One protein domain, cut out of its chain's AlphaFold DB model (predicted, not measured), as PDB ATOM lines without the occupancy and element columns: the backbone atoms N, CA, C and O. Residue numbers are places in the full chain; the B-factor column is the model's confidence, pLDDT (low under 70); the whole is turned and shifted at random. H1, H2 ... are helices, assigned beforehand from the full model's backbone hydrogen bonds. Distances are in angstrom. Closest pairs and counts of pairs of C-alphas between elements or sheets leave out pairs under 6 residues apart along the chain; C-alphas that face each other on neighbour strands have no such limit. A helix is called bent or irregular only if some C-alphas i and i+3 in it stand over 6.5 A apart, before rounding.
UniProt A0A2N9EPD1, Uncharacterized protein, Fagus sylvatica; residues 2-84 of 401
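AT A GLANCE: This is residues 2 to 84 of the 401 residues of an uncharacterized protein of Fagus sylvatica (UniProt A0A2N9EPD1). Three long helices make a rod-shaped, up-and-down bundle, their centres in a triangle: H2 and H4 run side by side the same way, and H3, kinked near residue 37, runs back against them. The short helix H1 sits at one end of the rod, packed on the last part of H3. The printed part has 83 residues with four named helices, in the order H1, H2, H3, H4, and no named strand; the class is all helix. It is only just compact, close to loose, with a radius of gyration of the C-alphas of 14.1 A, and its C-alphas span 47 by 22 by 19 A.

HOW THE PARTS SIT: H1, residues 3 to 6, is close to but not clearly touching H2, residues 12 to 28; their closest C-alphas, of Leu 6 and Tyr 12, are 6.7 A apart. H3, residues 30 to 53, is the hub and touches the three other helices. H3 touches H1 with residues 47 to 53 alone, the closest C-alphas being those of Leu 3 and Ser 50 at 5.8 A. H2 and H3 form a helical hairpin and run opposite ways at a steep tilt of 37 degrees, only just past shallow. They touch through residues 23 to 27 and 32 to 40 alone, with the C-alphas of Ser 26 and Ala 33 closest at 5.7 A. H3 and H4, residues 62 to 82, form a second helical hairpin, at a shallow tilt of 27 degrees, opposite ways; their closest C-alphas, of Trp 30 and Ser 76, are 6.9 A apart. H2 touches H4 at a shallow tilt of 12 degrees, the same way, with the C-alphas of Gln 28 and Ser 76 closest at 5.8 A. H1 and H4 are apart. In H2 every O i to N i+4 pair is within hydrogen-bond range, in H3 14 of 20 and in H4 15 of 17, while H1 is too short for such a pair.

IN THESE COORDINATES: H1 begins at C-alpha 3, (-30.999, 27.584, -33.843), and has 4 residues. H2, from Tyr 12 to Gln 28, is 24.3 A long. H3, from Trp 30 to Tyr 53, is 32.7 A long, with a kink of 56 degrees near residue 37; it is irregular, C-alphas 32 and 35 being 8.3 A apart. H4, from Leu 62 to Gln 82, is 30.0 A long and only just irregular, with C-alphas 64 and 67 6.7 A apart; it ends at C-alpha 82, (-2.984, 18.781, -57.338).

THE WHOLE: The two C-alphas farthest apart, of Gly 56 and Gly 84, are 47.6 A apart. The printed part has no cut. The links H1 to H2 and H2 to H3 are tight, H3 to H4 is short, and no link is long. The mean pLDDT of the printed part is 85.0; residues 2, 34, 55 to 58 and 84 are under 70.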
ATOM      1  N   VAL A   2     -34.215  24.264 -32.400       65.50
ATOM      2  CA  VAL A   2     -34.142  25.370 -33.369       65.50
ATOM      3  C   VAL A   2     -32.877  26.175 -33.061       65.50
ATOM      4  O   VAL A   2     -32.509  26.284 -31.893       65.50
ATOM      5  N   LEU A   3     -32.191  26.741 -34.065       71.88
ATOM      6  CA  LEU A   3     -30.999  27.584 -33.843       71.88
ATOM      7  C   LEU A   3     -31.255  28.673 -32.781       71.88
ATOM      8  O   LEU A   3     -30.378  28.967 -31.978       71.88
ATOM      9  N   SER A   4     -32.482  29.194 -32.712       71.38
ATOM     10  CA  SER A   4     -32.930  30.150 -31.693       71.38
ATOM     11  C   SER A   4     -32.829  29.640 -30.251       71.38
ATOM     12  O   SER A   4     -32.651  30.436 -29.339       71.38
ATOM     13  N   GLU A   5     -32.967  28.338 -30.014       75.50
ATOM     14  CA  GLU A   5     -32.771  27.741 -28.688       75.50
ATOM     15  C   GLU A   5     -31.278  27.566 -28.412       75.50
ATOM     16  O   GLU A   5     -30.819  27.883 -27.324       75.50
ATOM     17  N   LEU A   6     -30.523  27.127 -29.425       78.94
ATOM     18  CA  LEU A   6     -29.101  26.805 -29.324       78.94
ATOM     19  C   LEU A   6     -28.233  28.037 -29.023       78.94
ATOM     20  O   LEU A   6     -27.353  27.953 -28.173       78.94
ATOM     21  N   VAL A   7     -28.496  29.174 -29.676       81.62
ATOM     22  CA  VAL A   7     -27.715  30.413 -29.481       81.62
ATOM     23  C   VAL A   7     -27.852  30.962 -28.052       81.62
ATOM     24  O   VAL A   7     -26.958  31.649 -27.567       81.62
ATOM     25  N   ASN A   8     -28.938  30.621 -27.354       80.00
ATOM     26  CA  ASN A   8     -29.192  31.049 -25.977       80.00
ATOM     27  C   ASN A   8     -28.613  30.092 -24.915       80.00
ATOM     28  O   ASN A   8     -28.740  30.367 -23.722       80.00
ATOM     29  N   VAL A   9     -27.999  28.973 -25.315       84.75
ATOM     30  CA  VAL A   9     -27.381  28.012 -24.388       84.75
ATOM     31  C   VAL A   9     -25.997  28.503 -23.955       84.75
ATOM     32  O   VAL A   9     -25.193  28.952 -24.776       84.75
ATOM     33  N   GLU A  10     -25.685  28.368 -22.664       84.75
ATOM     34  CA  GLU A  10     -24.339  28.627 -22.144       84.75
ATOM     35  C   GLU A  10     -23.296  27.748 -22.859       84.75
ATOM     36  O   GLU A  10     -23.439  26.530 -22.954       84.75
ATOM     37  N   GLY A  11     -22.237  28.373 -23.379       85.88
ATOM     38  CA  GLY A  11     -21.172  27.685 -24.116       85.88
ATOM     39  C   GLY A  11     -21.397  27.552 -25.628       85.88
ATOM     40  O   GLY A  11     -20.535  26.992 -26.304       85.88
ATOM     41  N   TYR A  12     -22.488  28.096 -26.191       88.88
ATOM     42  CA  TYR A  12     -22.717  28.097 -27.646       88.88
ATOM     43  C   TYR A  12     -21.542  28.684 -28.439       88.88
ATOM     44  O   TYR A  12     -21.111  28.097 -29.430       88.88
ATOM     45  N   SER A  13     -21.007  29.824 -27.995       87.75
ATOM     46  CA  SER A  13     -19.911  30.535 -28.667       87.75
ATOM     47  C   SER A  13     -18.628  29.706 -28.758       87.75
ATOM     48  O   SER A  13     -17.957  29.711 -29.791       87.75
ATOM     49  N   ASP A  14     -18.292  28.971 -27.700       91.50
ATOM     50  CA  ASP A  14     -17.122  28.096 -27.683       91.50
ATOM     51  C   ASP A  14     -17.378  26.823 -28.490       91.50
ATOM     52  O   ASP A  14     -16.516  26.398 -29.262       91.50
ATOM     53  N   TRP A  15     -18.586  26.261 -28.392       93.56
ATOM     54  CA  TRP A  15     -18.994  25.111 -29.191       93.56
ATOM     55  C   TRP A  15     -18.915  25.401 -30.694       93.56
ATOM     56  O   TRP A  15     -18.251  24.657 -31.417       93.56
ATOM     57  N   ILE A  16     -19.523  26.491 -31.179       92.69
ATOM     58  CA  ILE A  16     -19.550  26.800 -32.618       92.69
ATOM     59  C   ILE A  16     -18.143  27.081 -33.159       92.69
ATOM     60  O   ILE A  16     -17.816  26.659 -34.268       92.69
ATOM     61  N   ARG A  17     -17.272  27.705 -32.352       93.62
ATOM     62  CA  ARG A  17     -15.863  27.930 -32.700       93.62
ATOM     63  C   ARG A  17     -15.096  26.613 -32.838       93.62
ATOM     64  O   ARG A  17     -14.396  26.425 -33.829       93.62
ATOM     65  N   LEU A  18     -15.252  25.692 -31.885       94.50
ATOM     66  CA  LEU A  18     -14.611  24.372 -31.934       94.50
ATOM     67  C   LEU A  18     -15.118  23.538 -33.116       94.50
ATOM     68  O   LEU A  18     -14.325  22.884 -33.792       94.50
ATOM     69  N   VAL A  19     -16.421  23.593 -33.407       94.69
ATOM     70  CA  VAL A  19     -17.008  22.931 -34.581       94.69
ATOM     71  C   VAL A  19     -16.456  23.526 -35.879       94.69
ATOM     72  O   VAL A  19     -16.144  22.772 -36.802       94.69
ATOM     73  N   ALA A  20     -16.286  24.849 -35.961       94.50
ATOM     74  CA  ALA A  20     -15.682  25.503 -37.122       94.50
ATOM     75  C   ALA A  20     -14.224  25.077 -37.317       94.50
ATOM     76  O   ALA A  20     -13.846  24.670 -38.414       94.50
ATOM     77  N   GLU A  21     -13.420  25.086 -36.252       94.44
ATOM     78  CA  GLU A  21     -12.025  24.645 -36.304       94.44
ATOM     79  C   GLU A  21     -11.910  23.167 -36.706       94.44
ATOM     80  O   GLU A  21     -11.110  22.817 -37.578       94.44
ATOM     81  N   PHE A  22     -12.748  22.303 -36.127       93.81
ATOM     82  CA  PHE A  22     -12.817  20.890 -36.489       93.81
ATOM     83  C   PHE A  22     -13.201  20.696 -37.960       93.81
ATOM     84  O   PHE A  22     -12.581  19.894 -38.661       93.81
ATOM     85  N   THR A  23     -14.182  21.462 -38.448       94.25
ATOM     86  CA  THR A  23     -14.620  21.416 -39.850       94.25
ATOM     87  C   THR A  23     -13.480  21.813 -40.783       94.25
ATOM     88  O   THR A  23     -13.163  21.072 -41.709       94.25
ATOM     89  N   LEU A  24     -12.808  22.935 -40.513       94.00
ATOM     90  CA  LEU A  24     -11.696  23.426 -41.331       94.00
ATOM     91  C   LEU A  24     -10.518  22.443 -41.359       94.00
ATOM     92  O   LEU A  24      -9.985  22.158 -42.431       94.00
ATOM     93  N   LYS A  25     -10.147  21.861 -40.210       91.69
ATOM     94  CA  LYS A  25      -9.095  20.831 -40.146       91.69
ATOM     95  C   LYS A  25      -9.484  19.562 -40.902       91.69
ATOM     96  O   LYS A  25      -8.641  18.981 -41.584       91.69
ATOM     97  N   SER A  26     -10.750  19.154 -40.818       90.56
ATOM     98  CA  SER A  26     -11.272  17.990 -41.544       90.56
ATOM     99  C   SER A  26     -11.241  18.208 -43.059       90.56
ATOM    100  O   SER A  26     -10.853  17.308 -43.795       90.56
ATOM    101  N   LEU A  27     -11.569  19.417 -43.528       89.50
ATOM    102  CA  LEU A  27     -11.471  19.786 -44.945       89.50
ATOM    103  C   LEU A  27     -10.020  19.783 -45.444       89.50
ATOM    104  O   LEU A  27      -9.744  19.290 -46.533       89.50
ATOM    105  N   GLN A  28      -9.071  20.278 -44.645       86.88
ATOM    106  CA  GLN A  28      -7.641  20.201 -44.979       86.88
ATOM    107  C   GLN A  28      -7.136  18.750 -45.017       86.88
ATOM    108  O   GLN A  28      -6.306  18.398 -45.852       86.88
ATOM    109  N   SER A  29      -7.688  17.903 -44.150       85.06
ATOM    110  CA  SER A  29      -7.359  16.482 -43.991       85.06
ATOM    111  C   SER A  29      -8.243  15.584 -44.871       85.06
ATOM    112  O   SER A  29      -8.694  14.522 -44.440       85.06
ATOM    113  N   TRP A  30      -8.508  16.016 -46.110       75.38
ATOM    114  CA  TRP A  30      -9.492  15.413 -47.020       75.38
ATOM    115  C   TRP A  30      -9.272  13.917 -47.292       75.38
ATOM    116  O   TRP A  30     -10.244  13.200 -47.519       75.38
ATOM    117  N   GLN A  31      -8.024  13.443 -47.220       72.50
ATOM    118  CA  GLN A  31      -7.649  12.038 -47.425       72.50
ATOM    119  C   GLN A  31      -8.247  11.101 -46.369       72.50
ATOM    120  O   GLN A  31      -8.541   9.949 -46.665       72.50
ATOM    121  N   TRP A  32      -8.442  11.592 -45.143       75.62
ATOM    122  CA  TRP A  32      -8.892  10.779 -44.008       75.62
ATOM    123  C   TRP A  32     -10.327  11.087 -43.576       75.62
ATOM    124  O   TRP A  32     -10.913  10.325 -42.814       75.62
ATOM    125  N   ALA A  33     -10.894  12.203 -44.040       71.94
ATOM    126  CA  ALA A  33     -12.191  12.706 -43.590       71.94
ATOM    127  C   ALA A  33     -13.263  12.753 -44.696       71.94
ATOM    128  O   ALA A  33     -14.311  13.363 -44.485       71.94
ATOM    129  N   SER A  34     -13.035  12.135 -45.862       69.25
ATOM    130  CA  SER A  34     -13.920  12.219 -47.039       69.25
ATOM    131  C   SER A  34     -15.392  11.913 -46.722       69.25
ATOM    132  O   SER A  34     -16.267  12.702 -47.087       69.25
ATOM    133  N   SER A  35     -15.670  10.856 -45.952       72.31
ATOM    134  CA  SER A  35     -17.028  10.476 -45.527       72.31
ATOM    135  C   SER A  35     -17.647  11.441 -44.507       72.31
ATOM    136  O   SER A  35     -18.866  11.563 -44.414       72.31
ATOM    137  N   SER A  36     -16.827  12.149 -43.727       82.06
ATOM    138  CA  SER A  36     -17.293  13.098 -42.708       82.06
ATOM    139  C   SER A  36     -17.660  14.462 -43.294       82.06
ATOM    140  O   SER A  36     -18.467  15.177 -42.697       82.06
ATOM    141  N   VAL A  37     -17.115  14.821 -44.464       82.94
ATOM    142  CA  VAL A  37     -17.371  16.117 -45.118       82.94
ATOM    143  C   VAL A  37     -18.863  16.336 -45.364       82.94
ATOM    144  O   VAL A  37     -19.361  17.420 -45.073       82.94
ATOM    145  N   TYR A  38     -19.585  15.308 -45.818       84.88
ATOM    146  CA  TYR A  38     -21.033  15.382 -46.036       84.88
ATOM    147  C   TYR A  38     -21.786  15.823 -44.773       84.88
ATOM    148  O   TYR A  38     -22.537  16.798 -44.785       84.88
ATOM    149  N   TYR A  39     -21.538  15.147 -43.647       88.62
ATOM    150  CA  TYR A  39     -22.220  15.438 -42.386       88.62
ATOM    151  C   TYR A  39     -21.850  16.809 -41.822       88.62
ATOM    152  O   TYR A  39     -22.714  17.500 -41.279       88.62
ATOM    153  N   LEU A  40     -20.588  17.216 -41.976       91.12
ATOM    154  CA  LEU A  40     -20.117  18.529 -41.547       91.12
ATOM    155  C   LEU A  40     -20.787  19.642 -42.353       91.12
ATOM    156  O   LEU A  40     -21.385  20.542 -41.768       91.12
ATOM    157  N   LEU A  41     -20.767  19.564 -43.685       90.69
ATOM    158  CA  LEU A  41     -21.445  20.549 -44.529       90.69
ATOM    159  C   LEU A  41     -22.961  20.546 -44.302       90.69
ATOM    160  O   LEU A  41     -23.576  21.611 -44.262       90.69
ATOM    161  N   GLY A  42     -23.561  19.375 -44.079       90.06
ATOM    162  CA  GLY A  42     -24.977  19.247 -43.747       90.06
ATOM    163  C   GLY A  42     -25.356  19.899 -42.417       90.06
ATOM    164  O   GLY A  42     -26.440  20.477 -42.310       90.06
ATOM    165  N   LEU A  43     -24.473  19.863 -41.414       91.31
ATOM    166  CA  LEU A  43     -24.658  20.606 -40.167       91.31
ATOM    167  C   LEU A  43     -24.701  22.114 -40.444       91.31
ATOM    168  O   LEU A  43     -25.675  22.771 -40.079       91.31
ATOM    169  N   TRP A  44     -23.689  22.650 -41.130       92.62
ATOM    170  CA  TRP A  44     -23.611  24.082 -41.429       92.62
ATOM    171  C   TRP A  44     -24.759  24.561 -42.322       92.62
ATOM    172  O   TRP A  44     -25.347  25.606 -42.052       92.62
ATOM    173  N   SER A  45     -25.158  23.768 -43.319       89.94
ATOM    174  CA  SER A  45     -26.321  24.053 -44.165       89.94
ATOM    175  C   SER A  45     -27.610  24.164 -43.347       89.94
ATOM    176  O   SER A  45     -28.412  25.065 -43.588       89.94
ATOM    177  N   ARG A  46     -27.817  23.283 -42.357       89.06
ATOM    178  CA  ARG A  46     -28.986  23.347 -41.463       89.06
ATOM    179  C   ARG A  46     -28.933  24.545 -40.512       89.06
ATOM    180  O   ARG A  46     -29.979  25.135 -40.241       89.06
ATOM    181  N   LEU A  47     -27.744  24.922 -40.031       88.75
ATOM    182  CA  LEU A  47     -27.555  26.132 -39.220       88.75
ATOM    183  C   LEU A  47     -27.914  27.383 -40.033       88.75
ATOM    184  O   LEU A  47     -28.754  28.165 -39.594       88.75
ATOM    185  N   VAL A  48     -27.382  27.516 -41.252       87.75
ATOM    186  CA  VAL A  48     -27.695  28.616 -42.180       87.75
ATOM    187  C   VAL A  48     -29.191  28.686 -42.495       87.75
ATOM    188  O   VAL A  48     -29.799  29.748 -42.374       87.75
ATOM    189  N   ALA A  49     -29.820  27.556 -42.833       85.06
ATOM    190  CA  ALA A  49     -31.251  27.507 -43.134       85.06
ATOM    191  C   ALA A  49     -32.136  27.916 -41.940       85.06
ATOM    192  O   ALA A  49     -33.286  28.312 -42.125       85.06
ATOM    193  N   SER A  50     -31.601  27.837 -40.719       84.38
ATOM    194  CA  SER A  50     -32.310  28.200 -39.493       84.38
ATOM    195  C   SER A  50     -32.194  29.687 -39.130       84.38
ATOM    196  O   SER A  50     -32.961  30.156 -38.290       84.38
ATOM    197  N   VAL A  51     -31.280  30.439 -39.758       83.56
ATOM    198  CA  VAL A  51     -31.046  31.872 -39.481       83.56
ATOM    199  C   VAL A  51     -32.301  32.739 -39.627       83.56
ATOM    200  O   VAL A  51     -32.545  33.546 -38.733       83.56
ATOM    201  N   PRO A  52     -33.162  32.570 -40.651       79.50
ATOM    202  CA  PRO A  52     -34.372  33.387 -40.791       79.50
ATOM    203  C   PRO A  52     -35.373  33.237 -39.638       79.50
ATOM    204  O   PRO A  52     -36.258  34.073 -39.471       79.50
ATOM    205  N   TYR A  53     -35.257  32.162 -38.856       80.50
ATOM    206  CA  TYR A  53     -36.109  31.885 -37.703       80.50
ATOM    207  C   TYR A  53     -35.489  32.352 -36.381       80.50
ATOM    208  O   TYR A  53     -36.115  32.200 -35.328       80.50
ATOM    209  N   LEU A  54     -34.275  32.913 -36.411       77.62
ATOM    210  CA  LEU A  54     -33.631  33.474 -35.235       77.62
ATOM    211  C   LEU A  54     -34.401  34.730 -34.798       77.62
ATOM    212  O   LEU A  54     -34.450  35.731 -35.509       77.62
ATOM    213  N   LYS A  55     -35.041  34.665 -33.629       65.88
ATOM    214  CA  LYS A  55     -35.716  35.806 -33.004       65.88
ATOM    215  C   LYS A  55     -34.838  36.325 -31.867       65.88
ATOM    216  O   LYS A  55     -34.646  35.604 -30.891       65.88
ATOM    217  N   GLY A  56     -34.340  37.554 -31.988       64.50
ATOM    218  CA  GLY A  56     -33.525  38.232 -30.970       64.50
ATOM    219  C   GLY A  56     -32.155  38.691 -31.484       64.50
ATOM    220  O   GLY A  56     -31.752  38.320 -32.581       64.50
ATOM    221  N   ASP A  57     -31.448  39.475 -30.667       64.69
ATOM    222  CA  ASP A  57     -30.142  40.089 -30.993       64.69
ATOM    223  C   ASP A  57     -28.931  39.192 -30.669       64.69
ATOM    224  O   ASP A  57     -27.781  39.633 -30.719       64.69
ATOM    225  N   ALA A  58     -29.158  37.931 -30.289       68.06
ATOM    226  CA  ALA A  58     -28.071  37.042 -29.898       68.06
ATOM    227  C   ALA A  58     -27.208  36.669 -31.128       68.06
ATOM    228  O   ALA A  58     -27.751  36.196 -32.132       68.06
ATOM    229  N   PRO A  59     -25.874  36.865 -31.085       77.88
ATOM    230  CA  PRO A  59     -25.021  36.701 -32.256       77.88
ATOM    231  C   PRO A  59     -24.902  35.223 -32.644       77.88
ATOM    232  O   PRO A  59     -24.427  34.395 -31.869       77.88
ATOM    233  N   SER A  60     -25.281  34.894 -33.879       80.81
ATOM    234  CA  SER A  60     -25.176  33.527 -34.407       80.81
ATOM    235  C   SER A  60     -23.725  33.093 -34.661       80.81
ATOM    236  O   SER A  60     -23.453  31.895 -34.695       80.81
ATOM    237  N   LEU A  61     -22.803  34.053 -34.840       87.19
ATOM    238  CA  LEU A  61     -21.396  33.874 -35.249       87.19
ATOM    239  C   LEU A  61     -21.208  33.190 -36.619       87.19
ATOM    240  O   LEU A  61     -20.079  32.960 -37.052       87.19
ATOM    241  N   LEU A  62     -22.296  32.897 -37.337       88.56
ATOM    242  CA  LEU A  62     -22.241  32.220 -38.634       88.56
ATOM    243  C   LEU A  62     -21.607  33.105 -39.712       88.56
ATOM    244  O   LEU A  62     -20.913  32.582 -40.582       88.56
ATOM    245  N   ASP A  63     -21.765  34.427 -39.606       88.06
ATOM    246  CA  ASP A  63     -21.145  35.407 -40.507       88.06
ATOM    247  C   ASP A  63     -19.617  35.351 -40.524       88.06
ATOM    248  O   ASP A  63     -19.001  35.726 -41.519       88.06
ATOM    249  N   GLU A  64     -19.003  34.854 -39.449       90.25
ATOM    250  CA  GLU A  64     -17.554  34.697 -39.362       90.25
ATOM    251  C   GLU A  64     -17.076  33.358 -39.946       90.25
ATOM    252  O   GLU A  64     -16.031  33.293 -40.601       90.25
ATOM    253  N   PHE A  65     -17.807  32.270 -39.680       92.81
ATOM    254  CA  PHE A  65     -17.330  30.911 -39.952       92.81
ATOM    255  C   PHE A  65     -17.793  30.351 -41.295       92.81
ATOM    256  O   PHE A  65     -17.015  29.656 -41.950       92.81
ATOM    257  N   VAL A  66     -19.020  30.652 -41.732       92.75
ATOM    258  CA  VAL A  66     -19.570  30.108 -42.984       92.75
ATOM    259  C   VAL A  66     -18.704  30.480 -44.196       92.75
ATOM    260  O   VAL A  66     -18.365  29.564 -44.946       92.75
ATOM    261  N   PRO A  67     -18.245  31.736 -44.375       92.50
ATOM    262  CA  PRO A  67     -17.362  32.085 -45.493       92.50
ATOM    263  C   PRO A  67     -16.051  31.296 -45.474       92.50
ATOM    264  O   PRO A  67     -15.681  30.689 -46.474       92.50
ATOM    265  N   LYS A  68     -15.398  31.197 -44.305       94.25
ATOM    266  CA  LYS A  68     -14.143  30.442 -44.135       94.25
ATOM    267  C   LYS A  68     -14.314  28.963 -44.495       94.25
ATOM    268  O   LYS A  68     -13.417  28.360 -45.079       94.25
ATOM    269  N   ILE A  69     -15.457  28.369 -44.150       94.38
ATOM    270  CA  ILE A  69     -15.775  26.969 -44.468       94.38
ATOM    271  C   ILE A  69     -16.040  26.798 -45.963       94.38
ATOM    272  O   ILE A  69     -15.539  25.842 -46.554       94.38
ATOM    273  N   THR A  70     -16.774  27.725 -46.583       93.12
ATOM    274  CA  THR A  70     -17.011  27.742 -48.033       93.12
ATOM    275  C   THR A  70     -15.689  27.792 -48.801       93.12
ATOM    276  O   THR A  70     -15.433  26.942 -49.656       93.12
ATOM    277  N   GLU A  71     -14.810  28.731 -48.446       94.69
ATOM    278  CA  GLU A  71     -13.477  28.882 -49.043       94.69
ATOM    279  C   GLU A  71     -12.586  27.657 -48.789       94.69
ATOM    280  O   GLU A  71     -11.939  27.139 -49.704       94.69
ATOM    281  N   GLY A  72     -12.590  27.144 -47.554       93.00
ATOM    282  CA  GLY A  72     -11.836  25.955 -47.161       93.00
ATOM    283  C   GLY A  72     -12.274  24.699 -47.915       93.00
ATOM    284  O   GLY A  72     -11.429  23.888 -48.302       93.00
ATOM    285  N   PHE A  73     -13.573  24.554 -48.195       92.31
ATOM    286  CA  PHE A  73     -14.080  23.441 -48.990       92.31
ATOM    287  C   PHE A  73     -13.584  23.532 -50.435       92.31
ATOM    288  O   PHE A  73     -12.981  22.573 -50.916       92.31
ATOM    289  N   ILE A  74     -13.743  24.679 -51.104       92.44
ATOM    290  CA  ILE A  74     -13.283  24.863 -52.494       92.44
ATOM    291  C   ILE A  74     -11.772  24.610 -52.586       92.44
ATOM    292  O   ILE A  74     -11.317  23.814 -53.408       92.44
ATOM    293  N   THR A  75     -10.999  25.212 -51.680       92.12
ATOM    294  CA  THR A  75      -9.539  25.053 -51.632       92.12
ATOM    295  C   THR A  75      -9.132  23.592 -51.434       92.12
ATOM    296  O   THR A  75      -8.221  23.110 -52.109       92.12
ATOM    297  N   SER A  76      -9.816  22.849 -50.555       90.06
ATOM    298  CA  SER A  76      -9.483  21.437 -50.314       90.06
ATOM    299  C   SER A  76      -9.668  20.560 -51.556       90.06
ATOM    300  O   SER A  76      -8.807  19.727 -51.831       90.06
ATOM    301  N   ARG A  77     -10.714  20.797 -52.363       88.12
ATOM    302  CA  ARG A  77     -10.944  20.069 -53.627       88.12
ATOM    303  C   ARG A  77      -9.883  20.367 -54.680       88.12
ATOM    304  O   ARG A  77      -9.484  19.495 -55.442       88.12
ATOM    305  N   PHE A  78      -9.372  21.590 -54.713       87.75
ATOM    306  CA  PHE A  78      -8.338  21.966 -55.675       87.75
ATOM    307  C   PHE A  78      -6.983  21.382 -55.278       87.75
ATOM    308  O   PHE A  78      -6.237  20.905 -56.135       87.75
ATOM    309  N   ASN A  79      -6.698  21.361 -53.976       86.81
ATOM    310  CA  ASN A  79      -5.516  20.709 -53.432       86.81
ATOM    311  C   ASN A  79      -5.559  19.192 -53.655       86.81
ATOM    312  O   ASN A  79      -4.524  18.613 -53.973       86.81
ATOM    313  N   SER A  80      -6.734  18.555 -53.564       84.69
ATOM    314  CA  SER A  80      -6.854  17.119 -53.841       84.69
ATOM    315  C   SER A  80      -6.562  16.774 -55.301       84.69
ATOM    316  O   SER A  80      -5.933  15.758 -55.568       84.69
ATOM    317  N   VAL A  81      -6.945  17.639 -56.247       84.69
ATOM    318  CA  VAL A  81      -6.583  17.466 -57.666       84.69
ATOM    319  C   VAL A  81      -5.070  17.596 -57.871       84.69
ATOM    320  O   VAL A  81      -4.489  16.848 -58.651       84.69
ATOM    321  N   GLN A  82      -4.418  18.531 -57.174       80.62
ATOM    322  CA  GLN A  82      -2.984  18.781 -57.338       80.62
ATOM    323  C   GLN A  82      -2.087  17.744 -56.643       80.62
ATOM    324  O   GLN A  82      -0.968  17.517 -57.089       80.62
ATOM    325  N   ALA A  83      -2.566  17.110 -55.572       75.06
ATOM    326  CA  ALA A  83      -1.821  16.084 -54.847       75.06
ATOM    327  C   ALA A  83      -1.719  14.742 -55.600       75.06
ATOM    328  O   ALA A  83      -0.928  13.895 -55.194       75.06
ATOM    329  N   GLY A  84      -2.492  14.561 -56.680       65.12
ATOM    330  CA  GLY A  84      -2.690  13.265 -57.325       65.12
ATOM    331  C   GLY A  84      -3.577  12.368 -56.458       65.12
ATOM    332  O   GLY A  84      -3.371  12.241 -55.252       65.12
TER     333      GLY A  84